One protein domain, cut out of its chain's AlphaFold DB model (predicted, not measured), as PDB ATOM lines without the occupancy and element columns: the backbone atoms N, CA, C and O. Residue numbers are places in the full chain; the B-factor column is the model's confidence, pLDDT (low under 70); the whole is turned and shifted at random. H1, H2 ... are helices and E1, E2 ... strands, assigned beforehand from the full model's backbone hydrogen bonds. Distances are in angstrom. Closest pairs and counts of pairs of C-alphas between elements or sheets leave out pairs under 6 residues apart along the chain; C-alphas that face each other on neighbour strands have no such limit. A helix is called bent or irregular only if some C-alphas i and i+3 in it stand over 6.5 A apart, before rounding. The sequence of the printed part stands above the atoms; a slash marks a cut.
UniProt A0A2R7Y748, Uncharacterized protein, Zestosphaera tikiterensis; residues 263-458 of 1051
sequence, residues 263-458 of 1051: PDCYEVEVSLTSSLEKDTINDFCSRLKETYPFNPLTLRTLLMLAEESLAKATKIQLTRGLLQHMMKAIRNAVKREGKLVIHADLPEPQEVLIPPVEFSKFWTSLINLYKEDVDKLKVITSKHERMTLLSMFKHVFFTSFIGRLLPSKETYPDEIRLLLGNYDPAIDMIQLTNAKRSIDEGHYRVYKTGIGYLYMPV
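What this domain is: This is residues 263 to 458 of the 1051 residues of an uncharacterized protein of Zestosphaera tikiterensis (UniProt A0A2R7Y748). One long helix, H7, runs through the middle of a compact helical body and the other parts gather round it. H6 folds back beside it as the other half of a helical hairpin; H8, H9 and the small strand hairpin E1 and E2 pack on one side of H7, with H3 and H5 on the opposite side and H4 lying beyond these without touching any helix. H1 and H2 make one end of the longest axis, and the first residues of H6 reach the other. The printed part has 196 residues, with nine named helices, H1 to H9, followed by two antiparallel strands in the order E1 - E2, and its class is mostly helix. It is compact, with a radius of gyration of the C-alphas of 15.9 A, and rounded, with spans of 47 by 39 by 33 A.

Where its parts are: Start near the first printed residue and find C-alpha 265 at (146.784, 105.443, 152.317); there H1 begins, residues 265 to 272. H2 follows at residues 278 to 291, 19.7 A from first to last C-alpha, and H3 at residues 296 to 305, 14.3 A. After residues 306 to 319 comes H4, residues 320 to 336, 24.1 A long. Next are the short H5, residues 349 to 352, and H6, residues 357 to 379, 35.3 A long. H6 is irregular, with C-alphas 358 and 361 lying 8.1 A apart, and has a kink of 27 degrees near residue 364. Find C-alpha 383 at (134.834, 127.875, 151.405); from there H7 runs 33.5 A to residue 405. H8 is residues 415 to 420, and H9 is residues 429 to 440, 16.5 A long. E1, residues 446 to 449, and E2, residues 452 to 455, come last; E2 ends at C-alpha 455, at (117.419, 114.945, 158.307).

How they stand to each other: Look first at the hub, H7, which touches five helices. Its residues 386 to 393 touch residues 370 to 378 of H6 at a shallow tilt of 10 degrees, opposite ways; the closest C-alphas are those of Leu 377 and Arg 386, 5.8 A apart. With H9, H7 touches at a steep tilt of 55 degrees, closest at the C-alphas of Glu 385 and Gln 431, 5.5 A. H3 touches H7 at a steep tilt of 43 degrees, closest at the C-alphas of Thr 301 and Thr 399, 6.9 A. H8 only just touches H7, with 3 pairs of C-alphas within 8 A, the closest those of Met 392 and Leu 418, 6.7 A; H5 only just touches it too, with 3 pairs, closest at Pro 349 and Phe 398, 7.3 A. The closest C-alphas of H7 and E2 are those of Phe 397 and Tyr 455, 5.3 A. In the hairpin of E1 and E2, N 449 and O 452 are 2.8 A apart, and N 447 and O 454 are 2.9 A apart, within hydrogen-bond range. Farther out, H2 touches H3, closest at the C-alphas of Leu 288 and Pro 296, 5.7 A, and H1 touches H2 at Cys 265 and Cys 285, 5.8 A. H4 is close to H3 but not clearly touching it: the closest C-alphas, of Leu 303 and Leu 322, are 7.9 A apart. Every O i to N i+4 pair is within hydrogen-bond range in H1, H3, H4, H8 and H9; H2 has 9 of 10, H6 15 of 19 and H7 18 of 19, while H5 is too short for such a pair.

The domain as a whole: The two C-alphas farthest apart are those of Tyr 266 and Glu 358, 47.8 A. The printed part has no cut. The links from H3 to H4 and from H4 to H5 are long, with 14 and 12 residues. The mean pLDDT of the printed part is 85.4; 12 residues are under 70, among them 308 to 309, 358 to 359 and 457 to 458.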
ATOM      1  N   PRO A 263     144.892 105.020 145.752       84.81
ATOM      2  CA  PRO A 263     144.913 106.070 146.769       84.81
ATOM      3  C   PRO A 263     146.155 105.978 147.670       84.81
ATOM      4  O   PRO A 263     146.570 104.891 148.071       84.81
ATOM      5  N   ASP A 264     146.699 107.130 148.074       84.81
ATOM      6  CA  ASP A 264     147.782 107.204 149.063       84.81
ATOM      7  C   ASP A 264     147.232 107.016 150.488       84.81
ATOM      8  O   ASP A 264     146.775 107.956 151.142       84.81
ATOM      9  N   CYS A 265     147.263 105.775 150.976       86.88
ATOM     10  CA  CYS A 265     146.784 105.443 152.317       86.88
ATOM     11  C   CYS A 265     147.633 106.047 153.448       86.88
ATOM     12  O   CYS A 265     147.118 106.186 154.556       86.88
ATOM     13  N   TYR A 266     148.892 106.420 153.197       85.19
ATOM     14  CA  TYR A 266     149.727 107.057 154.215       85.19
ATOM     15  C   TYR A 266     149.265 108.497 154.471       85.19
ATOM     16  O   TYR A 266     149.122 108.899 155.625       85.19
ATOM     17  N   GLU A 267     148.947 109.251 153.411       83.44
ATOM     18  CA  GLU A 267     148.360 110.594 153.536       83.44
ATOM     19  C   GLU A 267     147.033 110.555 154.317       83.44
ATOM     20  O   GLU A 267     146.810 111.369 155.221       83.44
ATOM     21  N   VAL A 268     146.178 109.570 154.019       85.94
ATOM     22  CA  VAL A 268     144.912 109.364 154.737       85.94
ATOM     23  C   VAL A 268     145.162 109.079 156.220       85.94
ATOM     24  O   VAL A 268     144.576 109.754 157.068       85.94
ATOM     25  N   GLU A 269     146.066 108.148 156.547       86.19
ATOM     26  CA  GLU A 269     146.398 107.801 157.934       86.19
ATOM     27  C   GLU A 269     146.907 109.016 158.715       86.19
ATOM     28  O   GLU A 269     146.368 109.330 159.779       86.19
ATOM     29  N   VAL A 270     147.871 109.763 158.168       85.38
ATOM     30  CA  VAL A 270     148.433 110.957 158.819       85.38
ATOM     31  C   VAL A 270     147.350 111.998 159.115       85.38
ATOM     32  O   VAL A 270     147.339 112.581 160.198       85.38
ATOM     33  N   SER A 271     146.414 112.213 158.187       83.06
ATOM     34  CA  SER A 271     145.366 113.227 158.347       83.06
ATOM     35  C   SER A 271     144.252 112.856 159.339       83.06
ATOM     36  O   SER A 271     143.597 113.749 159.872       83.06
ATOM     37  N   LEU A 272     144.029 111.560 159.594       85.81
ATOM     38  CA  LEU A 272     142.914 111.067 160.415       85.81
ATOM     39  C   LEU A 272     143.334 110.581 161.811       85.81
ATOM     40  O   LEU A 272     142.494 110.539 162.712       85.81
ATOM     41  N   THR A 273     144.614 110.250 162.024       83.12
ATOM     42  CA  THR A 273     145.114 109.640 163.279       83.12
ATOM     43  C   THR A 273     144.893 110.517 164.520       83.12
ATOM     44  O   THR A 273     144.785 110.001 165.628       83.12
ATOM     45  N   SER A 274     144.777 111.842 164.373       78.31
ATOM     46  CA  SER A 274     144.474 112.747 165.494       78.31
ATOM     47  C   SER A 274     143.021 112.684 165.977       78.31
ATOM     48  O   SER A 274     142.703 113.264 167.013       78.31
ATOM     49  N   SER A 275     142.124 112.053 165.215       80.25
ATOM     50  CA  SER A 275     140.674 112.145 165.428       80.25
ATOM     51  C   SER A 275     139.951 110.799 165.434       80.25
ATOM     52  O   SER A 275     138.826 110.741 165.921       80.25
ATOM     53  N   LEU A 276     140.562 109.732 164.908       88.06
ATOM     54  CA  LEU A 276     139.961 108.400 164.788       88.06
ATOM     55  C   LEU A 276     140.953 107.295 165.175       88.06
ATOM     56  O   LEU A 276     142.167 107.464 165.082       88.06
ATOM     57  N   GLU A 277     140.421 106.141 165.580       91.12
ATOM     58  CA  GLU A 277     141.220 104.959 165.914       91.12
ATOM     59  C   GLU A 277     141.880 104.338 164.675       91.12
ATOM     60  O   GLU A 277     141.295 104.289 163.588       91.12
ATOM     61  N   LYS A 278     143.087 103.790 164.852       88.50
ATOM     62  CA  LYS A 278     143.896 103.235 163.756       88.50
ATOM     63  C   LYS A 278     143.199 102.100 162.998       88.50
ATOM     64  O   LYS A 278     143.284 102.054 161.776       88.50
ATOM     65  N   ASP A 279     142.465 101.231 163.689       91.38
ATOM     66  CA  ASP A 279     141.738 100.127 163.045       91.38
ATOM     67  C   ASP A 279     140.609 100.634 162.138       91.38
ATOM     68  O   ASP A 279     140.420 100.125 161.033       91.38
ATOM     69  N   THR A 280     139.925 101.704 162.556       92.31
ATOM     70  CA  THR A 280     138.893 102.375 161.750       92.31
ATOM     71  C   THR A 280     139.499 102.998 160.489       92.31
ATOM     72  O   THR A 280     138.931 102.895 159.401       92.31
ATOM     73  N   ILE A 281     140.675 103.621 160.617       91.25
ATOM     74  CA  ILE A 281     141.412 104.207 159.489       91.25
ATOM     75  C   ILE A 281     141.875 103.114 158.515       91.25
ATOM     76  O   ILE A 281     141.714 103.268 157.306       91.25
ATOM     77  N   ASN A 282     142.401 101.996 159.023       91.06
ATOM     78  CA  ASN A 282     142.853 100.871 158.203       91.06
ATOM     79  C   ASN A 282     141.703 100.246 157.396       91.06
ATOM     80  O   ASN A 282     141.861 100.008 156.197       91.06
ATOM     81  N   ASP A 283     140.539 100.026 158.021       93.31
ATOM     82  CA  ASP A 283     139.332  99.541 157.335       93.31
ATOM     83  C   ASP A 283     138.870 100.529 156.251       93.31
ATOM     84  O   ASP A 283     138.622 100.132 155.108       93.31
ATOM     85  N   PHE A 284     138.837 101.830 156.562       93.56
ATOM     86  CA  PHE A 284     138.498 102.863 155.582       93.56
ATOM     87  C   PHE A 284     139.472 102.875 154.394       93.56
ATOM     88  O   PHE A 284     139.030 102.888 153.246       93.56
ATOM     89  N   CYS A 285     140.781 102.810 154.647       91.81
ATOM     90  CA  CYS A 285     141.817 102.749 153.615       91.81
ATOM     91  C   CYS A 285     141.695 101.502 152.731       91.81
ATOM     92  O   CYS A 285     141.816 101.616 151.511       91.81
ATOM     93  N   SER A 286     141.418 100.328 153.310       92.25
ATOM     94  CA  SER A 286     141.204  99.095 152.540       92.25
ATOM     95  C   SER A 286     140.043  99.252 151.558       92.25
ATOM     96  O   SER A 286     140.193  98.985 150.368       92.25
ATOM     97  N   ARG A 287     138.906  99.778 152.028       93.31
ATOM     98  CA  ARG A 287     137.731 100.033 151.178       93.31
ATOM     99  C   ARG A 287     137.978 101.147 150.168       93.31
ATOM    100  O   ARG A 287     137.434 101.120 149.065       93.31
ATOM    101  N   LEU A 288     138.785 102.145 150.519       92.50
ATOM    102  CA  LEU A 288     139.124 103.237 149.612       92.50
ATOM    103  C   LEU A 288     139.906 102.726 148.399       92.50
ATOM    104  O   LEU A 288     139.627 103.175 147.297       92.50
ATOM    105  N   LYS A 289     140.818 101.758 148.555       90.50
ATOM    106  CA  LYS A 289     141.528 101.144 147.413       90.50
ATOM    107  C   LYS A 289     140.572 100.512 146.403       90.50
ATOM    108  O   LYS A 289     140.738 100.674 145.196       90.50
ATOM    109  N   GLU A 290     139.538  99.844 146.903       89.81
ATOM    110  CA  GLU A 290     138.519  99.201 146.071       89.81
ATOM    111  C   GLU A 290     137.605 100.222 145.384       89.81
ATOM    112  O   GLU A 290     137.206 100.025 144.241       89.81
ATOM    113  N   THR A 291     137.299 101.334 146.060       91.69
ATOM    114  CA  THR A 291     136.286 102.314 145.626       91.69
ATOM    115  C   THR A 291     136.855 103.576 144.974       91.69
ATOM    116  O   THR A 291     136.094 104.379 144.429       91.69
ATOM    117  N   TYR A 292     138.179 103.746 144.976       89.31
ATOM    118  CA  TYR A 292     138.866 104.899 144.399       89.31
ATOM    119  C   TYR A 292     138.450 105.123 142.934       89.31
ATOM    120  O   TYR A 292     138.424 104.163 142.156       89.31
ATOM    121  N   PRO A 293     138.143 106.371 142.519       90.19
ATOM    122  CA  PRO A 293     138.329 107.661 143.217       90.19
ATOM    123  C   PRO A 293     137.162 108.144 144.102       90.19
ATOM    124  O   PRO A 293     137.098 109.323 144.465       90.19
ATOM    125  N   PHE A 294     136.219 107.272 144.453       92.69
ATOM    126  CA  PHE A 294     135.072 107.625 145.289       92.69
ATOM    127  C   PHE A 294     135.363 107.361 146.761       92.69
ATOM    128  O   PHE A 294     135.975 106.358 147.116       92.69
ATOM    129  N   ASN A 295     134.878 108.239 147.639       94.38
ATOM    130  CA  ASN A 295     134.835 107.926 149.059       94.38
ATOM    131  C   ASN A 295     133.914 106.697 149.280       94.38
ATOM    132  O   ASN A 295     132.782 106.718 148.783       94.38
ATOM    133  N   PRO A 296     134.336 105.661 150.037       94.62
ATOM    134  CA  PRO A 296     133.580 104.417 150.201       94.62
ATOM    135  C   PRO A 296     132.126 104.611 150.639       94.62
ATOM    136  O   PRO A 296     131.223 103.946 150.133       94.62
ATOM    137  N   LEU A 297     131.879 105.540 151.567       94.94
ATOM    138  CA  LEU A 297     130.533 105.801 152.079       94.94
ATOM    139  C   LEU A 297     129.704 106.620 151.085       94.94
ATOM    140  O   LEU A 297     128.509 106.382 150.952       94.94
ATOM    141  N   THR A 298     130.339 107.521 150.330       94.69
ATOM    142  CA  THR A 298     129.670 108.258 149.243       94.69
ATOM    143  C   THR A 298     129.248 107.315 148.119       94.69
ATOM    144  O   THR A 298     128.110 107.383 147.651       94.69
ATOM    145  N   LEU A 299     130.137 106.401 147.707       93.12
ATOM    146  CA  LEU A 299     129.805 105.386 146.712       93.12
ATOM    147  C   LEU A 299     128.686 104.480 147.220       93.12
ATOM    148  O   LEU A 299     127.736 104.244 146.484       93.12
ATOM    149  N   ARG A 300     128.751 104.025 148.479       91.81
ATOM    150  CA  ARG A 300     127.682 103.219 149.084       91.81
ATOM    151  C   ARG A 300     126.330 103.924 149.002       91.81
ATOM    152  O   ARG A 300     125.379 103.307 148.538       91.81
ATOM    153  N   THR A 301     126.244 105.200 149.381       91.75
ATOM    154  CA  THR A 301     125.006 105.989 149.255       91.75
ATOM    155  C   THR A 301     124.509 106.015 147.811       91.75
ATOM    156  O   THR A 301     123.333 105.766 147.563       91.75
ATOM    157  N   LEU A 302     125.397 106.256 146.841       90.00
ATOM    158  CA  LEU A 302     125.036 106.283 145.424       90.00
ATOM    159  C   LEU A 302     124.553 104.912 144.910       90.00
ATOM    160  O   LEU A 302     123.591 104.859 144.147       90.00
ATOM    161  N   LEU A 303     125.183 103.817 145.345       88.00
ATOM    162  CA  LEU A 303     124.771 102.449 145.015       88.00
ATOM    163  C   LEU A 303     123.416 102.104 145.629       88.00
ATOM    164  O   LEU A 303     122.578 101.540 144.939       88.00
ATOM    165  N   MET A 304     123.178 102.503 146.880       86.81
ATOM    166  CA  MET A 304     121.884 102.329 147.537       86.81
ATOM    167  C   MET A 304     120.784 103.128 146.835       86.81
ATOM    168  O   MET A 304     119.700 102.604 146.628       86.81
ATOM    169  N   LEU A 305     121.052 104.361 146.387       85.69
ATOM    170  CA  LEU A 305     120.095 105.115 145.562       85.69
ATOM    171  C   LEU A 305     119.794 104.428 144.224       85.69
ATOM    172  O   LEU A 305     118.741 104.681 143.646       85.69
ATOM    173  N   ALA A 306     120.708 103.598 143.727       81.12
ATOM    174  CA  ALA A 306     120.515 102.798 142.528       81.12
ATOM    175  C   ALA A 306     119.966 101.389 142.829       81.12
ATOM    176  O   ALA A 306     119.762 100.632 141.884       81.12
ATOM    177  N   GLU A 307     119.742 101.003 144.095       77.06
ATOM    178  CA  GLU A 307     119.263  99.657 144.426       77.06
ATOM    179  C   GLU A 307     117.911  99.355 143.777       77.06
ATOM    180  O   GLU A 307     117.028 100.209 143.669       77.06
ATOM    181  N   GLU A 308     117.735  98.092 143.379       67.25
ATOM    182  CA  GLU A 308     116.551  97.617 142.653       67.25
ATOM    183  C   GLU A 308     115.245  97.891 143.411       67.25
ATOM    184  O   GLU A 308     114.242  98.284 142.814       67.25
ATOM    185  N   SER A 309     115.272  97.747 144.736       68.00
ATOM    186  CA  SER A 309     114.145  98.022 145.633       68.00
ATOM    187  C   SER A 309     113.696  99.491 145.610       68.00
ATOM    188  O   SER A 309     112.544  99.778 145.936       68.00
ATOM    189  N   LEU A 310     114.563 100.418 145.181       73.38
ATOM    190  CA  LEU A 310     114.311 101.860 145.140       73.38
ATOM    191  C   LEU A 310     114.049 102.410 143.732       73.38
ATOM    192  O   LEU A 310     113.831 103.612 143.591       73.38
ATOM    193  N   ALA A 311     113.988 101.568 142.694       68.56
ATOM    194  CA  ALA A 311     113.913 102.006 141.294       68.56
ATOM    195  C   ALA A 311     112.699 102.898 140.944       68.56
ATOM    196  O   ALA A 311     112.733 103.640 139.966       68.56
ATOM    197  N   LYS A 312     111.609 102.843 141.726       71.25
ATOM    198  CA  LYS A 312     110.439 103.737 141.572       71.25
ATOM    199  C   LYS A 312     110.580 105.063 142.326       71.25
ATOM    200  O   LYS A 312     109.824 105.995 142.064       71.25
ATOM    201  N   ALA A 313     111.509 105.124 143.275       77.25
ATOM    202  CA  ALA A 313     111.728 106.244 144.180       77.25
ATOM    203  C   ALA A 313     112.978 107.068 143.824       77.25
ATOM    204  O   ALA A 313     113.214 108.133 144.398       77.25
ATOM    205  N   THR A 314     113.786 106.610 142.866       81.75
ATOM    206  CA  THR A 314     114.974 107.314 142.377       81.75
ATOM    207  C   THR A 314     115.026 107.296 140.847       81.75
ATOM    208  O   THR A 314     114.507 106.400 140.189       81.75
ATOM    209  N   LYS A 315     115.659 108.311 140.253       77.94
ATOM    210  CA  LYS A 315     115.950 108.378 138.809       77.94
ATOM    211  C   LYS A 315     117.272 107.706 138.438       77.94
ATOM    212  O   LYS A 315     117.672 107.743 137.275       77.94
ATOM    213  N   ILE A 316     117.987 107.150 139.415       76.75
ATOM    214  CA  ILE A 316     119.291 106.532 139.189       76.75
ATOM    215  C   ILE A 316     119.056 105.072 138.823       76.75
ATOM    216  O   ILE A 316     118.732 104.250 139.669       76.75
ATOM    217  N   GLN A 317     119.223 104.756 137.543       69.56
ATOM    218  CA  GLN A 317     119.138 103.385 137.055       69.56
ATOM    219  C   GLN A 317     120.476 102.658 137.214       69.56
ATOM    220  O   GLN A 317     121.544 103.264 137.062       69.56
ATOM    221  N   LEU A 318     120.419 101.346 137.455       65.88
ATOM    222  CA  LEU A 318     121.602 100.490 137.532       65.88
ATOM    223  C   LEU A 318     122.402 100.507 136.219       65.88
ATOM    224  O   LEU A 318     121.880 100.792 135.141       65.88
ATOM    225  N   THR A 319     123.698 100.212 136.330       70.00
ATOM    226  CA  THR A 319     124.717 100.222 135.260       70.00
ATOM    227  C   THR A 319     125.035 101.596 134.660       70.00
ATOM    228  O   THR A 319     125.717 102.388 135.302       70.00
ATOM    229  N   ARG A 320     124.643 101.899 133.419       70.12
ATOM    230  CA  ARG A 320     125.146 103.085 132.697       70.12
ATOM    231  C   ARG A 320     124.533 104.404 133.160       70.12
ATOM    232  O   ARG A 320     125.229 105.417 133.139       70.12
ATOM    233  N   GLY A 321     123.297 104.388 133.665       74.44
ATOM    234  CA  GLY A 321     122.711 105.536 134.365       74.44
ATOM    235  C   GLY A 321     123.507 105.884 135.627       74.44
ATOM    236  O   GLY A 321     123.876 107.038 135.839       74.44
ATOM    237  N   LEU A 322     123.858 104.876 136.425       82.12
ATOM    238  CA  LEU A 322     124.755 105.008 137.569       82.12
ATOM    239  C   LEU A 322     126.151 105.510 137.152       82.12
ATOM    240  O   LEU A 322     126.631 106.477 137.740       82.12
ATOM    241  N   LEU A 323     126.760 104.954 136.094       81.69
ATOM    242  CA  LEU A 323     128.036 105.457 135.555       81.69
ATOM    243  C   LEU A 323     127.945 106.933 135.163       81.69
ATOM    244  O   LEU A 323     128.853 107.697 135.470       81.69
ATOM    245  N   GLN A 324     126.853 107.369 134.534       81.81
ATOM    246  CA  GLN A 324     126.664 108.775 134.184       81.81
ATOM    247  C   GLN A 324     126.657 109.676 135.430       81.81
ATOM    248  O   GLN A 324     127.284 110.738 135.430       81.81
ATOM    249  N   HIS A 325     125.986 109.257 136.506       86.19
ATOM    250  CA  HIS A 325     125.987 109.988 137.778       86.19
ATOM    251  C   HIS A 325     127.367 109.972 138.451       86.19
ATOM    252  O   HIS A 325     127.809 111.012 138.937       86.19
ATOM    253  N   MET A 326     128.085 108.846 138.400       88.25
ATOM    254  CA  MET A 326     129.476 108.739 138.856       88.25
ATOM    255  C   MET A 326     130.395 109.708 138.090       88.25
ATOM    256  O   MET A 326     131.159 110.446 138.709       88.25
ATOM    257  N   MET A 327     130.273 109.794 136.760       85.81
ATOM    258  CA  MET A 327     131.047 110.730 135.929       85.81
ATOM    259  C   MET A 327     130.701 112.196 136.231       85.81
ATOM    260  O   MET A 327     131.595 113.039 136.333       85.81
ATOM    261  N   LYS A 328     129.415 112.518 136.434       86.94
ATOM    262  CA  LYS A 328     128.981 113.859 136.867       86.94
ATOM    263  C   LYS A 328     129.585 114.234 138.222       86.94
ATOM    264  O   LYS A 328     130.061 115.359 138.370       86.94
ATOM    265  N   ALA A 329     129.607 113.302 139.174       90.50
ATOM    266  CA  ALA A 329     130.187 113.525 140.494       90.50
ATOM    267  C   ALA A 329     131.705 113.762 140.418       90.50
ATOM    268  O   ALA A 329     132.217 114.682 141.045       90.50
ATOM    269  N   ILE A 330     132.419 113.034 139.558       88.19
ATOM    270  CA  ILE A 330     133.849 113.269 139.295       88.19
ATOM    271  C   ILE A 330     134.087 114.664 138.730       88.19
ATOM    272  O   ILE A 330     134.940 115.400 139.224       88.19
ATOM    273  N   ARG A 331     133.294 115.070 137.734       84.81
ATOM    274  CA  ARG A 331     133.367 116.421 137.166       84.81
ATOM    275  C   ARG A 331     133.166 117.490 138.245       84.81
ATOM    276  O   ARG A 331     133.867 118.502 138.243       84.81
ATOM    277  N   ASN A 332     132.228 117.275 139.165       89.00
ATOM    278  CA  ASN A 332     131.974 118.181 140.284       89.00
ATOM    279  C   ASN A 332     133.147 118.207 141.278       89.00
ATOM    280  O   ASN A 332     133.613 119.297 141.618       89.00
ATOM    281  N   ALA A 333     133.701 117.044 141.634       89.19
ATOM    282  CA  ALA A 333     134.875 116.936 142.498       89.19
ATOM    283  C   ALA A 333     136.079 117.689 141.915       89.19
ATOM    284  O   ALA A 333     136.780 118.402 142.634       89.19
ATOM    285  N   VAL A 334     136.287 117.631 140.596       84.75
ATOM    286  CA  VAL A 334     137.400 118.361 139.971       84.75
ATOM    287  C   VAL A 334     137.157 119.863 139.917       84.75
ATOM    288  O   VAL A 334     138.085 120.628 140.180       84.75
ATOM    289  N   LYS A 335     135.921 120.310 139.654       84.38
ATOM    290  CA  LYS A 335     135.553 121.734 139.777       84.38
ATOM    291  C   LYS A 335     135.776 122.257 141.199       84.38
ATOM    292  O   LYS A 335     136.144 123.418 141.374       84.38
ATOM    293  N   ARG A 336     135.564 121.407 142.206       87.06
ATOM    294  CA  ARG A 336     135.830 121.695 143.620       87.06
ATOM    295  C   ARG A 336     137.320 121.656 143.980       87.06
ATOM    296  O   ARG A 336     137.680 122.189 145.026       87.06
ATOM    297  N   GLU A 337     138.164 121.105 143.109       85.50
ATOM    298  CA  GLU A 337     139.579 120.793 143.357       85.50
ATOM    299  C   GLU A 337     139.791 119.737 144.458       85.50
ATOM    300  O   GLU A 337     140.789 119.766 145.174       85.50
ATOM    301  N   GLY A 338     138.844 118.804 144.592       86.88
ATOM    302  CA  GLY A 338     138.936 117.675 145.517       86.88
ATOM    303  C   GLY A 338     139.951 116.615 145.088       86.88
ATOM    304  O   GLY A 338     140.386 116.589 143.931       86.88
ATOM    305  N   LYS A 339     140.311 115.724 146.022       87.31
ATOM    306  CA  LYS A 339     141.099 114.502 145.761       87.31
ATOM    307  C   LYS A 339     140.236 113.234 145.758       87.31
ATOM    308  O   LYS A 339     140.633 112.251 145.138       87.31
ATOM    309  N   LEU A 340     139.064 113.274 146.395       90.75
ATOM    310  CA  LEU A 340     138.052 112.212 146.397       90.75
ATOM    311  C   LEU A 340     136.682 112.771 146.018       90.75
ATOM    312  O   LEU A 340     136.383 113.928 146.308       90.75
ATOM    313  N   VAL A 341     135.826 111.934 145.430       92.94
ATOM    314  CA  VAL A 341     134.397 112.253 145.302       92.94
ATOM    315  C   VAL A 341     133.716 112.052 146.652       92.94
ATOM    316  O   VAL A 341     133.728 110.939 147.185       92.94
ATOM    317  N   ILE A 342     133.098 113.111 147.170       94.94
ATOM    318  CA  ILE A 342     132.322 113.108 148.419       94.94
ATOM    319  C   ILE A 342     130.851 113.455 148.157       94.94
ATOM    320  O   ILE A 342     130.475 113.828 147.044       94.94
ATOM    321  N   HIS A 343     130.002 113.374 149.182       95.81
ATOM    322  CA  HIS A 343     128.567 113.652 149.058       95.81
ATOM    323  C   HIS A 343     128.241 115.037 148.479       95.81
ATOM    324  O   HIS A 343     127.259 115.158 147.751       95.81
ATOM    325  N   ALA A 344     129.060 116.068 148.728       94.31
ATOM    326  CA  ALA A 344     128.883 117.389 148.113       94.31
ATOM    327  C   ALA A 344     128.878 117.351 146.575       94.31
ATOM    328  O   ALA A 344     128.174 118.147 145.947       94.31
ATOM    329  N   ASP A 345     129.636 116.423 145.987       94.00
ATOM    330  CA  ASP A 345     129.821 116.287 144.544       94.00
ATOM    331  C   ASP A 345     128.662 115.533 143.868       94.00
ATOM    332  O   ASP A 345     128.513 115.592 142.642       94.00
ATOM    333  N   LEU A 346     127.819 114.851 144.652       93.38
ATOM    334  CA  LEU A 346     126.617 114.176 144.168       93.38
ATOM    335  C   LEU A 346     125.548 115.188 143.694       93.38
ATOM    336  O   LEU A 346     125.557 116.348 144.128       93.38
ATOM    337  N   PRO A 347     124.612 114.765 142.819       90.06
ATOM    338  CA  PRO A 347     123.478 115.587 142.390       90.06
ATOM    339  C   PRO A 347     122.673 116.151 143.562       90.06
ATOM    340  O   PRO A 347     122.701 115.610 144.669       90.06
ATOM    341  N   GLU A 348     121.916 117.218 143.321       91.69
ATOM    342  CA  GLU A 348     120.989 117.701 144.346       91.69
ATOM    343  C   GLU A 348     119.826 116.714 144.547       91.69
ATOM    344  O   GLU A 348     119.367 116.108 143.572       91.69
ATOM    345  N   PRO A 349     119.282 116.575 145.772       91.00
ATOM    346  CA  PRO A 349     118.205 115.627 146.047       91.00
ATOM    347  C   PRO A 349     117.004 115.743 145.094       91.00
ATOM    348  O   PRO A 349     116.515 114.729 144.605       91.00
ATOM    349  N   GLN A 350     116.570 116.960 144.738       88.06
ATOM    350  CA  GLN A 350     115.453 117.158 143.799       88.06
ATOM    351  C   GLN A 350     115.708 116.649 142.368       88.06
ATOM    352  O   GLN A 350     114.763 116.466 141.600       88.06
ATOM    353  N   GLU A 351     116.969 116.471 141.976       87.06
ATOM    354  CA  GLU A 351     117.318 116.019 140.629       87.06
ATOM    355  C   GLU A 351     117.121 114.509 140.500       87.06
ATOM    356  O   GLU A 351     116.676 114.045 139.449       87.06
ATOM    357  N   VAL A 352     117.397 113.766 141.577       87.19
ATOM    358  CA  VAL A 352     117.480 112.298 141.574       87.19
ATOM    359  C   VAL A 352     116.355 111.600 142.324       87.19
ATOM    360  O   VAL A 352     116.032 110.470 141.972       87.19
ATOM    361  N   LEU A 353     115.744 112.227 143.330       88.50
ATOM    362  CA  LEU A 353     114.705 111.588 144.136       88.50
ATOM    363  C   LEU A 353     113.322 111.779 143.501       88.50
ATOM    364  O   LEU A 353     112.961 112.878 143.073       88.50
ATOM    365  N   ILE A 354     112.536 110.704 143.467       84.19
ATOM    366  CA  ILE A 354     111.111 110.709 143.133       84.19
ATOM    367  C   ILE A 354     110.369 110.294 144.403       84.19
ATOM    368  O   ILE A 354     110.368 109.117 144.758       84.19
ATOM    369  N   PRO A 355     109.742 111.235 145.121       74.94
ATOM    370  CA  PRO A 355     108.951 110.888 146.287       74.94
ATOM    371  C   PRO A 355     107.843 109.884 145.931       74.94
ATOM    372  O   PRO A 355     107.075 110.158 145.002       74.94
ATOM    373  N   PRO A 356     107.706 108.760 146.660       71.00
ATOM    374  CA  PRO A 356     106.545 107.886 146.519       71.00
ATOM    375  C   PRO A 356     105.252 108.677 146.734       71.00
ATOM    376  O   PRO A 356     105.234 109.619 147.527       71.00
ATOM    377  N   VAL A 357     104.166 108.294 146.053       73.19
ATOM    378  CA  VAL A 357     102.879 109.019 146.102       73.19
ATOM    379  C   VAL A 357     102.410 109.218 147.547       73.19
ATOM    380  O   VAL A 357     102.054 110.338 147.922       73.19
ATOM    381  N   GLU A 358     102.522 108.159 148.352       66.50
ATOM    382  CA  GLU A 358     102.189 108.098 149.782       66.50
ATOM    383  C   GLU A 358     102.944 109.155 150.608       66.50
ATOM    384  O   GLU A 358     102.359 109.820 151.454       66.50
ATOM    385  N   PHE A 359     104.212 109.429 150.284       67.62
ATOM    386  CA  PHE A 359     105.077 110.345 151.046       67.62
ATOM    387  C   PHE A 359     105.400 111.652 150.307       67.62
ATOM    388  O   PHE A 359     106.283 112.416 150.711       67.62
ATOM    389  N   SER A 360     104.702 111.928 149.205       74.62
ATOM    390  CA  SER A 360     105.052 112.993 148.260       74.62
ATOM    391  C   SER A 360     105.050 114.389 148.887       74.62
ATOM    392  O   SER A 360     106.003 115.150 148.701       74.62
ATOM    393  N   LYS A 361     104.027 114.712 149.690       69.19
ATOM    394  CA  LYS A 361     103.912 115.998 150.403       69.19
ATOM    395  C   LYS A 361     105.045 116.196 151.410       69.19
ATOM    396  O   LYS A 361     105.672 117.253 151.425       69.19
ATOM    397  N   PHE A 362     105.325 115.169 152.210       72.94
ATOM    398  CA  PHE A 362     106.370 115.189 153.230       72.94
ATOM    399  C   PHE A 362     107.757 115.423 152.617       72.94
ATOM    400  O   PHE A 362     108.480 116.329 153.029       72.94
ATOM    401  N   TRP A 363     108.108 114.668 151.575       78.50
ATOM    402  CA  TRP A 363     109.403 114.810 150.907       78.50
ATOM    403  C   TRP A 363     109.546 116.114 150.137       78.50
ATOM    404  O   TRP A 363     110.621 116.708 150.148       78.50
ATOM    405  N   THR A 364     108.473 116.592 149.505       79.88
ATOM    406  CA  THR A 364     108.484 117.909 148.856       79.88
ATOM    407  C   THR A 364     108.771 119.009 149.880       79.88
ATOM    408  O   THR A 364     109.583 119.894 149.611       79.88
ATOM    409  N   SER A 365     108.176 118.915 151.076       77.19
ATOM    410  CA  SER A 365     108.480 119.815 152.193       77.19
ATOM    411  C   SER A 365     109.948 119.704 152.626       77.19
ATOM    412  O   SER A 365     110.666 120.699 152.602       77.19
ATOM    413  N   LEU A 366     110.445 118.493 152.911       82.44
ATOM    414  CA  LEU A 366     111.842 118.271 153.302       82.44
ATOM    415  C   LEU A 366     112.859 118.792 152.281       82.44
ATOM    416  O   LEU A 366     113.865 119.373 152.673       82.44
ATOM    417  N   ILE A 367     112.608 118.609 150.983       88.12
ATOM    418  CA  ILE A 367     113.473 119.134 149.918       88.12
ATOM    419  C   ILE A 367     113.522 120.666 149.965       88.12
ATOM    420  O   ILE A 367     114.591 121.249 149.788       88.12
ATOM    421  N   ASN A 368     112.391 121.335 150.205       84.56
ATOM    422  CA  ASN A 368     112.365 122.792 150.350       84.56
ATOM    423  C   ASN A 368     113.128 123.245 151.604       84.56
ATOM    424  O   ASN A 368     113.933 124.167 151.521       84.56
ATOM    425  N   LEU A 369     112.961 122.542 152.724       85.94
ATOM    426  CA  LEU A 369     113.684 122.815 153.971       85.94
ATOM    427  C   LEU A 369     115.202 122.608 153.828       85.94
ATOM    428  O   LEU A 369     115.987 123.417 154.323       85.94
ATOM    429  N   TYR A 370     115.618 121.579 153.089       91.00
ATOM    430  CA  TYR A 370     117.014 121.370 152.704       91.00
ATOM    431  C   TYR A 370     117.569 122.542 151.897       91.00
ATOM    432  O   TYR A 370     118.660 123.021 152.202       91.00
ATOM    433  N   LYS A 371     116.814 123.070 150.926       90.88
ATOM    434  CA  LYS A 371     117.240 124.258 150.168       90.88
ATOM    435  C   LYS A 371     117.433 125.473 151.071       90.88
ATOM    436  O   LYS A 371     118.424 126.177 150.911       90.88
ATOM    437  N   GLU A 372     116.547 125.686 152.042       88.31
ATOM    438  CA  GLU A 372     116.698 126.774 153.015       88.31
ATOM    439  C   GLU A 372     117.968 126.624 153.864       88.31
ATOM    440  O   GLU A 372     118.679 127.603 154.085       88.31
ATOM    441  N   ASP A 373     118.287 125.412 154.335       89.44
ATOM    442  CA  ASP A 373     119.536 125.177 155.074       89.44
ATOM    443  C   ASP A 373     120.770 125.390 154.193       89.44
ATOM    444  O   ASP A 373     121.730 126.017 154.636       89.44
ATOM    445  N   VAL A 374     120.736 124.947 152.932       92.06
ATOM    446  CA  VAL A 374     121.805 125.210 151.955       92.06
ATOM    447  C   VAL A 374     121.957 126.711 151.679       92.06
ATOM    448  O   VAL A 374     123.081 127.198 151.540       92.06
ATOM    449  N   ASP A 375     120.864 127.474 151.653       90.56
ATOM    450  CA  ASP A 375     120.903 128.927 151.480       90.56
ATOM    451  C   ASP A 375     121.568 129.641 152.664       90.56
ATOM    452  O   ASP A 375     122.349 130.572 152.439       90.56
ATOM    453  N   LYS A 376     121.364 129.179 153.908       88.00
ATOM    454  CA  LYS A 376     122.071 129.712 155.092       88.00
ATOM    455  C   LYS A 376     123.589 129.569 154.968       88.00
ATOM    456  O   LYS A 376     124.330 130.455 155.397       88.00
ATOM    457  N   LEU A 377     124.066 128.505 154.317       89.94
ATOM    458  CA  LEU A 377     125.498 128.272 154.112       89.94
ATOM    459  C   LEU A 377     126.167 129.361 153.250       89.94
ATOM    460  O   LEU A 377     127.391 129.493 153.274       89.94
ATOM    461  N   LYS A 378     125.404 130.177 152.505       87.38
ATOM    462  CA  LYS A 378     125.946 131.300 151.712       87.38
ATOM    463  C   LYS A 378     126.582 132.393 152.573       87.38
ATOM    464  O   LYS A 378     127.448 133.104 152.071       87.38
ATOM    465  N   VAL A 379     126.174 132.514 153.839       85.25
ATOM    466  CA  VAL A 379     126.702 133.505 154.797       85.25
ATOM    467  C   VAL A 379     128.076 133.089 155.345       85.25
ATOM    468  O   VAL A 379     128.843 133.930 155.809       85.25
ATOM    469  N   ILE A 380     128.429 131.803 155.247       84.00
ATOM    470  CA  ILE A 380     129.706 131.265 155.726       84.00
ATOM    471  C   ILE A 380     130.834 131.689 154.779       84.00
ATOM    472  O   ILE A 380     130.832 131.366 153.588       84.00
ATOM    473  N   THR A 381     131.824 132.398 155.323       81.81
ATOM    474  CA  THR A 381     132.963 132.942 154.566       81.81
ATOM    475  C   THR A 381     133.998 131.874 154.203       81.81
ATOM    476  O   THR A 381     134.615 131.946 153.139       81.81
ATOM    477  N   SER A 382     134.170 130.850 155.046       84.25
ATOM    478  CA  SER A 382     135.072 129.724 154.783       84.25
ATOM    479  C   SER A 382     134.514 128.814 153.683       84.25
ATOM    480  O   SER A 382     133.513 128.119 153.865       84.25
ATOM    481  N   LYS A 383     135.194 128.768 152.525       83.94
ATOM    482  CA  LYS A 383     134.834 127.875 151.405       83.94
ATOM    483  C   LYS A 383     134.827 126.403 151.834       83.94
ATOM    484  O   LYS A 383     133.945 125.665 151.400       83.94
ATOM    485  N   HIS A 384     135.803 125.990 152.645       83.06
ATOM    486  CA  HIS A 384     135.948 124.602 153.089       83.06
ATOM    487  C   HIS A 384     134.850 124.214 154.077       83.06
ATOM    488  O   HIS A 384     134.188 123.209 153.859       83.06
ATOM    489  N   GLU A 385     134.580 125.045 155.085       84.56
ATOM    490  CA  GLU A 385     133.502 124.804 156.054       84.56
ATOM    491  C   GLU A 385     132.137 124.698 155.368       84.56
ATOM    492  O   GLU A 385     131.403 123.729 155.565       84.56
ATOM    493  N   ARG A 386     131.838 125.655 154.480       89.38
ATOM    494  CA  ARG A 386     130.610 125.673 153.682       89.38
ATOM    495  C   ARG A 386     130.430 124.387 152.878       89.38
ATOM    496  O   ARG A 386     129.336 123.835 152.815       89.38
ATOM    497  N   MET A 387     131.503 123.927 152.239       89.06
ATOM    498  CA  MET A 387     131.495 122.720 151.420       89.06
ATOM    499  C   MET A 387     131.297 121.460 152.263       89.06
ATOM    500  O   MET A 387     130.534 120.574 151.884       89.06
ATOM    501  N   THR A 388     131.949 121.395 153.419       91.75
ATOM    502  CA  THR A 388     131.827 120.270 154.339       91.75
ATOM    503  C   THR A 388     130.421 120.160 154.920       91.75
ATOM    504  O   THR A 388     129.861 119.065 154.935       91.75
ATOM    505  N   LEU A 389     129.814 121.283 155.320       93.31
ATOM    506  CA  LEU A 389     128.418 121.322 155.764       93.31
ATOM    507  C   LEU A 389     127.465 120.861 154.658       93.31
ATOM    508  O   LEU A 389     126.627 120.001 154.907       93.31
ATOM    509  N   LEU A 390     127.642 121.348 153.424       94.12
ATOM    510  CA  LEU A 390     126.853 120.885 152.277       94.12
ATOM    511  C   LEU A 390     127.005 119.371 152.059       94.12
ATOM    512  O   LEU A 390     126.014 118.677 151.834       94.12
ATOM    513  N   SER A 391     128.233 118.853 152.154       94.62
ATOM    514  CA  SER A 391     128.507 117.419 152.037       94.62
ATOM    515  C   SER A 391     127.782 116.624 153.125       94.62
ATOM    516  O   SER A 391     127.082 115.661 152.818       94.62
ATOM    517  N   MET A 392     127.879 117.056 154.388       95.75
ATOM    518  CA  MET A 392     127.190 116.429 155.519       95.75
ATOM    519  C   MET A 392     125.668 116.487 155.373       95.75
ATOM    520  O   MET A 392     125.006 115.485 155.638       95.75
ATOM    521  N   PHE A 393     125.109 117.604 154.900       95.12
ATOM    522  CA  PHE A 393     123.672 117.720 154.652       95.12
ATOM    523  C   PHE A 393     123.224 116.733 153.585       95.12
ATOM    524  O   PHE A 393     122.273 115.998 153.827       95.12
ATOM    525  N   LYS A 394     123.925 116.648 152.448       95.62
ATOM    526  CA  LYS A 394     123.612 115.666 151.400       95.62
ATOM    527  C   LYS A 394     123.741 114.234 151.902       95.62
ATOM    528  O   LYS A 394     122.846 113.435 151.643       95.62
ATOM    529  N   HIS A 395     124.810 113.920 152.637       95.69
ATOM    530  CA  HIS A 395     125.015 112.599 153.231       95.69
ATOM    531  C   HIS A 395     123.805 112.209 154.079       95.69
ATOM    532  O   HIS A 395     123.138 111.223 153.775       95.69
ATOM    533  N   VAL A 396     123.466 113.034 155.074       95.38
ATOM    534  CA  VAL A 396     122.368 112.737 155.992       95.38
ATOM    535  C   VAL A 396     121.012 112.768 155.283       95.38
ATOM    536  O   VAL A 396     120.154 111.940 155.585       95.38
ATOM    537  N   PHE A 397     120.793 113.672 154.326       94.25
ATOM    538  CA  PHE A 397     119.538 113.762 153.577       94.25
ATOM    539  C   PHE A 397     119.292 112.499 152.743       94.25
ATOM    540  O   PHE A 397     118.223 111.896 152.844       94.25
ATOM    541  N   PHE A 398     120.287 112.052 151.968       93.75
ATOM    542  CA  PHE A 398     120.168 110.835 151.167       93.75
ATOM    543  C   PHE A 398     119.997 109.592 152.037       93.75
ATOM    544  O   PHE A 398     119.097 108.798 151.776       93.75
ATOM    545  N   THR A 399     120.780 109.437 153.107       92.69
ATOM    546  CA  THR A 399     120.622 108.288 154.012       92.69
ATOM    547  C   THR A 399     119.289 108.318 154.753       92.69
ATOM    548  O   THR A 399     118.718 107.263 155.004       92.69
ATOM    549  N   SER A 400     118.740 109.503 155.049       88.56
ATOM    550  CA  SER A 400     117.397 109.643 155.634       88.56
ATOM    551  C   SER A 400     116.286 109.247 154.661       88.56
ATOM    552  O   SER A 400     115.257 108.725 155.085       88.56
ATOM    553  N   PHE A 401     116.484 109.481 153.360       87.81
ATOM    554  CA  PHE A 401     115.578 109.012 152.311       87.81
ATOM    555  C   PHE A 401     115.642 107.498 152.142       87.81
ATOM    556  O   PHE A 401     114.621 106.819 152.235       87.81
ATOM    557  N   ILE A 402     116.852 106.965 151.975       87.69
ATOM    558  CA  ILE A 402     117.091 105.529 151.812       87.69
ATOM    559  C   ILE A 402     116.594 104.764 153.039       87.69
ATOM    560  O   ILE A 402     115.859 103.798 152.893       87.69
ATOM    561  N   GLY A 403     116.940 105.214 154.247       84.06
ATOM    562  CA  GLY A 403     116.591 104.538 155.496       84.06
ATOM    563  C   GLY A 403     115.090 104.484 155.791       84.06
ATOM    564  O   GLY A 403     114.676 103.668 156.609       84.06
ATOM    565  N   ARG A 404     114.270 105.312 155.132       77.19
ATOM    566  CA  ARG A 404     112.802 105.212 155.180       77.19
ATOM    567  C   ARG A 404     112.273 104.089 154.299       77.19
ATOM    568  O   ARG A 404     111.409 103.330 154.713       77.19
ATOM    569  N   LEU A 405     112.812 103.976 153.090       77.25
ATOM    570  CA  LEU A 405     112.382 102.971 152.119       77.25
ATOM    571  C   LEU A 405     112.994 101.592 152.406       77.25
ATOM    572  O   LEU A 405     112.379 100.569 152.121       77.25
ATOM    573  N   LEU A 406     114.188 101.571 153.003       78.00
ATOM    574  CA  LEU A 406     114.935 100.385 153.420       78.00
ATOM    575  C   LEU A 406     115.410 100.553 154.875       78.00
ATOM    576  O   LEU A 406     116.570 100.913 155.119       78.00
ATOM    577  N   PRO A 407     114.526 100.313 155.862       70.62
ATOM    578  CA  PRO A 407     114.843 100.526 157.268       70.62
ATOM    579  C   PRO A 407     115.964  99.612 157.764       70.62
ATOM    580  O   PRO A 407     115.792  98.408 157.938       70.62
ATOM    581  N   SER A 408     117.120 100.207 158.054       77.12
ATOM    582  CA  SER A 408     118.230  99.561 158.752       77.12
ATOM    583  C   SER A 408     118.976 100.586 159.597       77.12
ATOM    584  O   SER A 408     119.217 101.712 159.159       77.12
ATOM    585  N   LYS A 409     119.377 100.192 160.812       69.06
ATOM    586  CA  LYS A 409     120.200 101.046 161.685       69.06
ATOM    587  C   LYS A 409     121.534 101.407 161.037       69.06
ATOM    588  O   LYS A 409     122.078 102.463 161.319       69.06
ATOM    589  N   GLU A 410     122.058 100.552 160.164       78.88
ATOM    590  CA  GLU A 410     123.348 100.787 159.516       78.88
ATOM    591  C   GLU A 410     123.303 101.848 158.413       78.88
ATOM    592  O   GLU A 410     124.360 102.341 158.019       78.88
ATOM    593  N   THR A 411     122.109 102.195 157.922       84.69
ATOM    594  CA  THR A 411     121.921 103.189 156.856       84.69
ATOM    595  C   THR A 411     122.200 104.604 157.349       84.69
ATOM    596  O   THR A 411     122.746 105.420 156.611       84.69
ATOM    597  N   TYR A 412     121.841 104.906 158.597       89.19
ATOM    598  CA  TYR A 412     122.016 106.233 159.172       89.19
ATOM    599  C   TYR A 412     123.465 106.412 159.647       89.19
ATOM    600  O   TYR A 412     123.988 105.551 160.363       89.19
ATOM    601  N   PRO A 413     124.149 107.500 159.261       93.44
ATOM    602  CA  PRO A 413     125.533 107.694 159.654       93.44
ATOM    603  C   PRO A 413     125.604 107.998 161.152       93.44
ATOM    604  O   PRO A 413     124.905 108.875 161.646       93.44
ATOM    605  N   ASP A 414     126.457 107.285 161.881       92.56
ATOM    606  CA  ASP A 414     126.900 107.690 163.215       92.56
ATOM    607  C   ASP A 414     127.959 108.809 163.114       92.56
ATOM    608  O   ASP A 414     128.241 109.328 162.033       92.56
ATOM    609  N   GLU A 415     128.552 109.212 164.238       91.81
ATOM    610  CA  GLU A 415     129.569 110.275 164.254       91.81
ATOM    611  C   GLU A 415     130.790 109.946 163.394       91.81
ATOM    612  O   GLU A 415     131.285 110.815 162.676       91.81
ATOM    613  N   ILE A 416     131.249 108.695 163.428       92.12
ATOM    614  CA  ILE A 416     132.439 108.252 162.700       92.12
ATOM    615  C   ILE A 416     132.139 108.220 161.201       92.12
ATOM    616  O   ILE A 416     132.897 108.769 160.400       92.12
ATOM    617  N   ARG A 417     131.004 107.638 160.804       93.38
ATOM    618  CA  ARG A 417     130.571 107.561 159.403       93.38
ATOM    619  C   ARG A 417     130.251 108.933 158.830       93.38
ATOM    620  O   ARG A 417     130.543 109.166 157.659       93.38
ATOM    621  N   LEU A 418     129.694 109.852 159.619       94.25
ATOM    622  CA  LEU A 418     129.441 111.220 159.165       94.25
ATOM    623  C   LEU A 418     130.753 111.947 158.836       94.25
ATOM    624  O   LEU A 418     130.817 112.637 157.819       94.25
ATOM    625  N   LEU A 419     131.797 111.765 159.650       92.62
ATOM    626  CA  LEU A 419     133.124 112.326 159.389       92.62
ATOM    627  C   LEU A 419     133.791 111.648 158.185       92.62
ATOM    628  O   LEU A 419     134.114 112.320 157.206       92.62
ATOM    629  N   LEU A 420     133.930 110.318 158.210       92.81
ATOM    630  CA  LEU A 420     134.593 109.556 157.146       92.81
ATOM    631  C   LEU A 420     133.891 109.694 155.796       92.81
ATOM    632  O   LEU A 420     134.559 109.780 154.774       92.81
ATOM    633  N   GLY A 421     132.559 109.751 155.759       92.06
ATOM    634  CA  GLY A 421     131.808 109.827 154.503       92.06
ATOM    635  C   GLY A 421     131.869 111.189 153.823       92.06
ATOM    636  O   GLY A 421     131.459 111.322 152.671       92.06
ATOM    637  N   ASN A 422     132.384 112.191 154.530       93.38
ATOM    638  CA  ASN A 422     132.595 113.543 154.028       93.38
ATOM    639  C   ASN A 422     134.079 113.930 154.010       93.38
ATOM    640  O   ASN A 422     134.410 115.071 153.696       93.38
ATOM    641  N   TYR A 423     134.964 112.981 154.322       91.81
ATOM    642  CA  TYR A 423     136.401 113.170 154.272       91.81
ATOM    643  C   TYR A 423     136.916 113.171 152.826       91.81
ATOM    644  O   TYR A 423     136.598 112.292 152.018       91.81
ATOM    645  N   ASP A 424     137.753 114.162 152.542       90.50
ATOM    646  CA  ASP A 424     138.556 114.323 151.334       90.50
ATOM    647  C   ASP A 424     139.922 114.850 151.797       90.50
ATOM    648  O   ASP A 424     139.930 115.832 152.540       90.50
ATOM    649  N   PRO A 425     141.067 114.287 151.369       87.38
ATOM    650  CA  PRO A 425     142.378 114.817 151.743       87.38
ATOM    651  C   PRO A 425     142.615 116.282 151.310       87.38
ATOM    652  O   PRO A 425     143.562 116.918 151.762       87.38
ATOM    653  N   ALA A 426     141.770 116.847 150.437       85.12
ATOM    654  CA  ALA A 426     141.747 118.282 150.128       85.12
ATOM    655  C   ALA A 426     141.033 119.156 151.192       85.12
ATOM    656  O   ALA A 426     140.975 120.380 151.044       85.12
ATOM    657  N   ILE A 427     140.451 118.554 152.233       84.94
ATOM    658  CA  ILE A 427     139.712 119.209 153.319       84.94
ATOM    659  C   ILE A 427     140.384 118.863 154.654       84.94
ATOM    660  O   ILE A 427     140.559 117.698 154.993       84.94
ATOM    661  N   ASP A 428     140.723 119.886 155.438       81.19
ATOM    662  CA  ASP A 428     141.298 119.717 156.778       81.19
ATOM    663  C   ASP A 428     140.281 119.090 157.755       81.19
ATOM    664  O   ASP A 428     139.110 119.489 157.808       81.19
ATOM    665  N   MET A 429     140.742 118.145 158.578       83.88
ATOM    666  CA  MET A 429     139.951 117.474 159.608       83.88
ATOM    667  C   MET A 429     139.359 118.441 160.649       83.88
ATOM    668  O   MET A 429     138.270 118.202 161.185       83.88
ATOM    669  N   ILE A 430     140.012 119.583 160.893       83.88
ATOM    670  CA  ILE A 430     139.477 120.645 161.758       83.88
ATOM    671  C   ILE A 430     138.157 121.191 161.190       83.88
ATOM    672  O   ILE A 430     137.208 121.422 161.937       83.88
ATOM    673  N   GLN A 431     138.055 121.345 159.866       86.00
ATOM    674  CA  GLN A 431     136.843 121.850 159.211       86.00
ATOM    675  C   GLN A 431     135.692 120.841 159.303       86.00
ATOM    676  O   GLN A 431     134.552 121.234 159.541       86.00
ATOM    677  N   LEU A 432     135.986 119.541 159.181       87.94
ATOM    678  CA  LEU A 432     135.021 118.457 159.420       87.94
ATOM    679  C   LEU A 432     134.490 118.474 160.852       87.94
ATOM    680  O   LEU A 432     133.281 118.392 161.071       87.94
ATOM    681  N   THR A 433     135.380 118.657 161.822       87.06
ATOM    682  CA  THR A 433     135.010 118.698 163.240       87.06
ATOM    683  C   THR A 433     134.163 119.934 163.569       87.06
ATOM    684  O   THR A 433     133.148 119.814 164.253       87.06
ATOM    685  N   ASN A 434     134.511 121.107 163.028       86.31
ATOM    686  CA  ASN A 434     133.739 122.342 163.209       86.31
ATOM    687  C   ASN A 434     132.356 122.278 162.544       86.31
ATOM    688  O   ASN A 434     131.364 122.707 163.139       86.31
ATOM    689  N   ALA A 435     132.271 121.705 161.340       88.56
ATOM    690  CA  ALA A 435     131.004 121.493 160.647       88.56
ATOM    691  C   ALA A 435     130.083 120.555 161.443       88.56
ATOM    692  O   ALA A 435     128.920 120.883 161.675       88.56
ATOM    693  N   LYS A 436     130.620 119.433 161.948       90.31
ATOM    694  CA  LYS A 436     129.885 118.523 162.838       90.31
ATOM    695  C   LYS A 436     129.420 119.238 164.108       90.31
ATOM    696  O   LYS A 436     128.256 119.117 164.469       90.31
ATOM    697  N   ARG A 437     130.289 120.017 164.760       86.00
ATOM    698  CA  ARG A 437     129.917 120.786 165.958       86.00
ATOM    699  C   ARG A 437     128.757 121.744 165.671       86.00
ATOM    700  O   ARG A 437     127.816 121.797 166.449       86.00
ATOM    701  N   SER A 438     128.781 122.428 164.527       83.50
ATOM    702  CA  SER A 438     127.697 123.327 164.107       83.50
ATOM    703  C   SER A 438     126.368 122.590 163.881       83.50
ATOM    704  O   SER A 438     125.300 123.133 164.152       83.50
ATOM    705  N   ILE A 439     126.419 121.344 163.402       87.19
ATOM    706  CA  ILE A 439     125.247 120.461 163.321       87.19
ATOM    707  C   ILE A 439     124.757 120.090 164.729       87.19
ATOM    708  O   ILE A 439     123.575 120.247 165.023       87.19
ATOM    709  N   ASP A 440     125.657 119.654 165.612       82.88
ATOM    710  CA  ASP A 440     125.316 119.212 166.971       82.88
ATOM    711  C   ASP A 440     124.772 120.350 167.859       82.88
ATOM    712  O   ASP A 440     123.959 120.109 168.751       82.88
ATOM    713  N   GLU A 441     125.182 121.597 167.604       75.19
ATOM    714  CA  GLU A 441     124.655 122.804 168.260       75.19
ATOM    715  C   GLU A 441     123.199 123.120 167.863       75.19
ATOM    716  O   GLU A 441     122.520 123.871 168.567       75.19
ATOM    717  N   GLY A 442     122.685 122.499 166.793       69.81
ATOM    718  CA  GLY A 442     121.283 122.587 166.381       69.81
ATOM    719  C   GLY A 442     120.953 123.748 165.439       69.81
ATOM    720  O   GLY A 442     119.790 124.132 165.346       69.81
ATOM    721  N   HIS A 443     121.940 124.301 164.724       72.62
ATOM    722  CA  HIS A 443     121.725 125.402 163.762       72.62
ATOM    723  C   HIS A 443     120.984 124.973 162.479       72.62
ATOM    724  O   HIS A 443     120.480 125.813 161.724       72.62
ATOM    725  N   TYR A 444     120.922 123.663 162.222       84.44
ATOM    726  CA  TYR A 444     120.396 123.055 160.999       84.44
ATOM    727  C   TYR A 444     119.471 121.881 161.320       84.44
ATOM    728  O   TYR A 444     119.462 121.366 162.435       84.44
ATOM    729  N   ARG A 445     118.734 121.402 160.316       83.31
ATOM    730  CA  ARG A 445     117.738 120.325 160.458       83.31
ATOM    731  C   ARG A 445     118.331 118.908 160.444       83.31
ATOM    732  O   ARG A 445     117.679 117.941 160.043       83.31
ATOM    733  N   VAL A 446     119.594 118.793 160.849       88.06
ATOM    734  CA  VAL A 446     120.349 117.542 160.938       88.06
ATOM    735  C   VAL A 446     120.533 117.201 162.410       88.06
ATOM    736  O   VAL A 446     121.130 117.974 163.152       88.06
ATOM    737  N   TYR A 447     120.048 116.035 162.830       81.75
ATOM    738  CA  TYR A 447     119.952 115.682 164.247       81.75
ATOM    739  C   TYR A 447     120.572 114.331 164.553       81.75
ATOM    740  O   TYR A 447     120.283 113.345 163.878       81.75
ATOM    741  N   LYS A 448     121.365 114.269 165.625       85.88
ATOM    742  CA  LYS A 448     121.862 113.011 166.190       85.88
ATOM    743  C   LYS A 448     120.756 112.330 167.001       85.88
ATOM    744  O   LYS A 448     120.254 112.894 167.970       85.88
ATOM    745  N   THR A 449     120.403 111.104 166.630       78.56
ATOM    746  CA  THR A 449     119.404 110.265 167.315       78.56
ATOM    747  C   THR A 449     120.025 108.952 167.797       78.56
ATOM    748  O   THR A 449     121.184 108.660 167.505       78.56
ATOM    749  N   GLY A 450     119.248 108.116 168.496       77.38
ATOM    750  CA  GLY A 450     119.700 106.789 168.936       77.38
ATOM    751  C   GLY A 450     120.049 105.815 167.801       77.38
ATOM    752  O   GLY A 450     120.677 104.793 168.064       77.38
ATOM    753  N   ILE A 451     119.658 106.112 166.555       79.06
ATOM    754  CA  ILE A 451     119.997 105.300 165.376       79.06
ATOM    755  C   ILE A 451     121.050 105.943 164.463       79.06
ATOM    756  O   ILE A 451     121.436 105.315 163.490       79.06
ATOM    757  N   GLY A 452     121.526 107.156 164.769       88.19
ATOM    758  CA  GLY A 452     122.451 107.925 163.925       88.19
ATOM    759  C   GLY A 452     121.926 109.326 163.593       88.19
ATOM    760  O   GLY A 452     120.943 109.788 164.182       88.19
ATOM    761  N   TYR A 453     122.588 110.017 162.667       90.81
ATOM    762  CA  TYR A 453     122.186 111.334 162.179       90.81
ATOM    763  C   TYR A 453     121.040 111.239 161.165       90.81
ATOM    764  O   TYR A 453     121.056 110.402 160.260       90.81
ATOM    765  N   LEU A 454     120.059 112.129 161.306       87.50
ATOM    766  CA  LEU A 454     118.826 112.171 160.520       87.50
ATOM    767  C   LEU A 454     118.501 113.589 160.058       87.50
ATOM    768  O   LEU A 454     118.690 114.549 160.804       87.50
ATOM    769  N   TYR A 455     117.963 113.705 158.846       87.12
ATOM    770  CA  TYR A 455     117.419 114.945 158.307       87.12
ATOM    771  C   TYR A 455     115.916 114.978 158.595       87.12
ATOM    772  O   TYR A 455     115.168 114.118 158.116       87.12
ATOM    773  N   MET A 456     115.463 115.930 159.409       77.69
ATOM    774  CA  MET A 456     114.083 115.968 159.909       77.69
ATOM    775  C   MET A 456     113.407 117.308 159.607       77.69
ATOM    776  O   MET A 456     114.077 118.331 159.571       77.69
ATOM    777  N   PRO A 457     112.078 117.338 159.396       68.31
ATOM    778  CA  PRO A 457     111.374 118.566 159.017       68.31
ATOM    779  C   PRO A 457     111.272 119.581 160.154       68.31
ATOM    780  O   PRO A 457     110.921 120.727 159.900       68.31
ATOM    781  N   VAL A 458     111.560 119.179 161.395       63.91
ATOM    782  CA  VAL A 458     111.446 120.071 162.543       63.91
ATOM    783  C   VAL A 458     112.517 121.140 162.435       63.91
ATOM    784  O   VAL A 458     113.706 120.878 162.550       63.91
TER     785      VAL A 458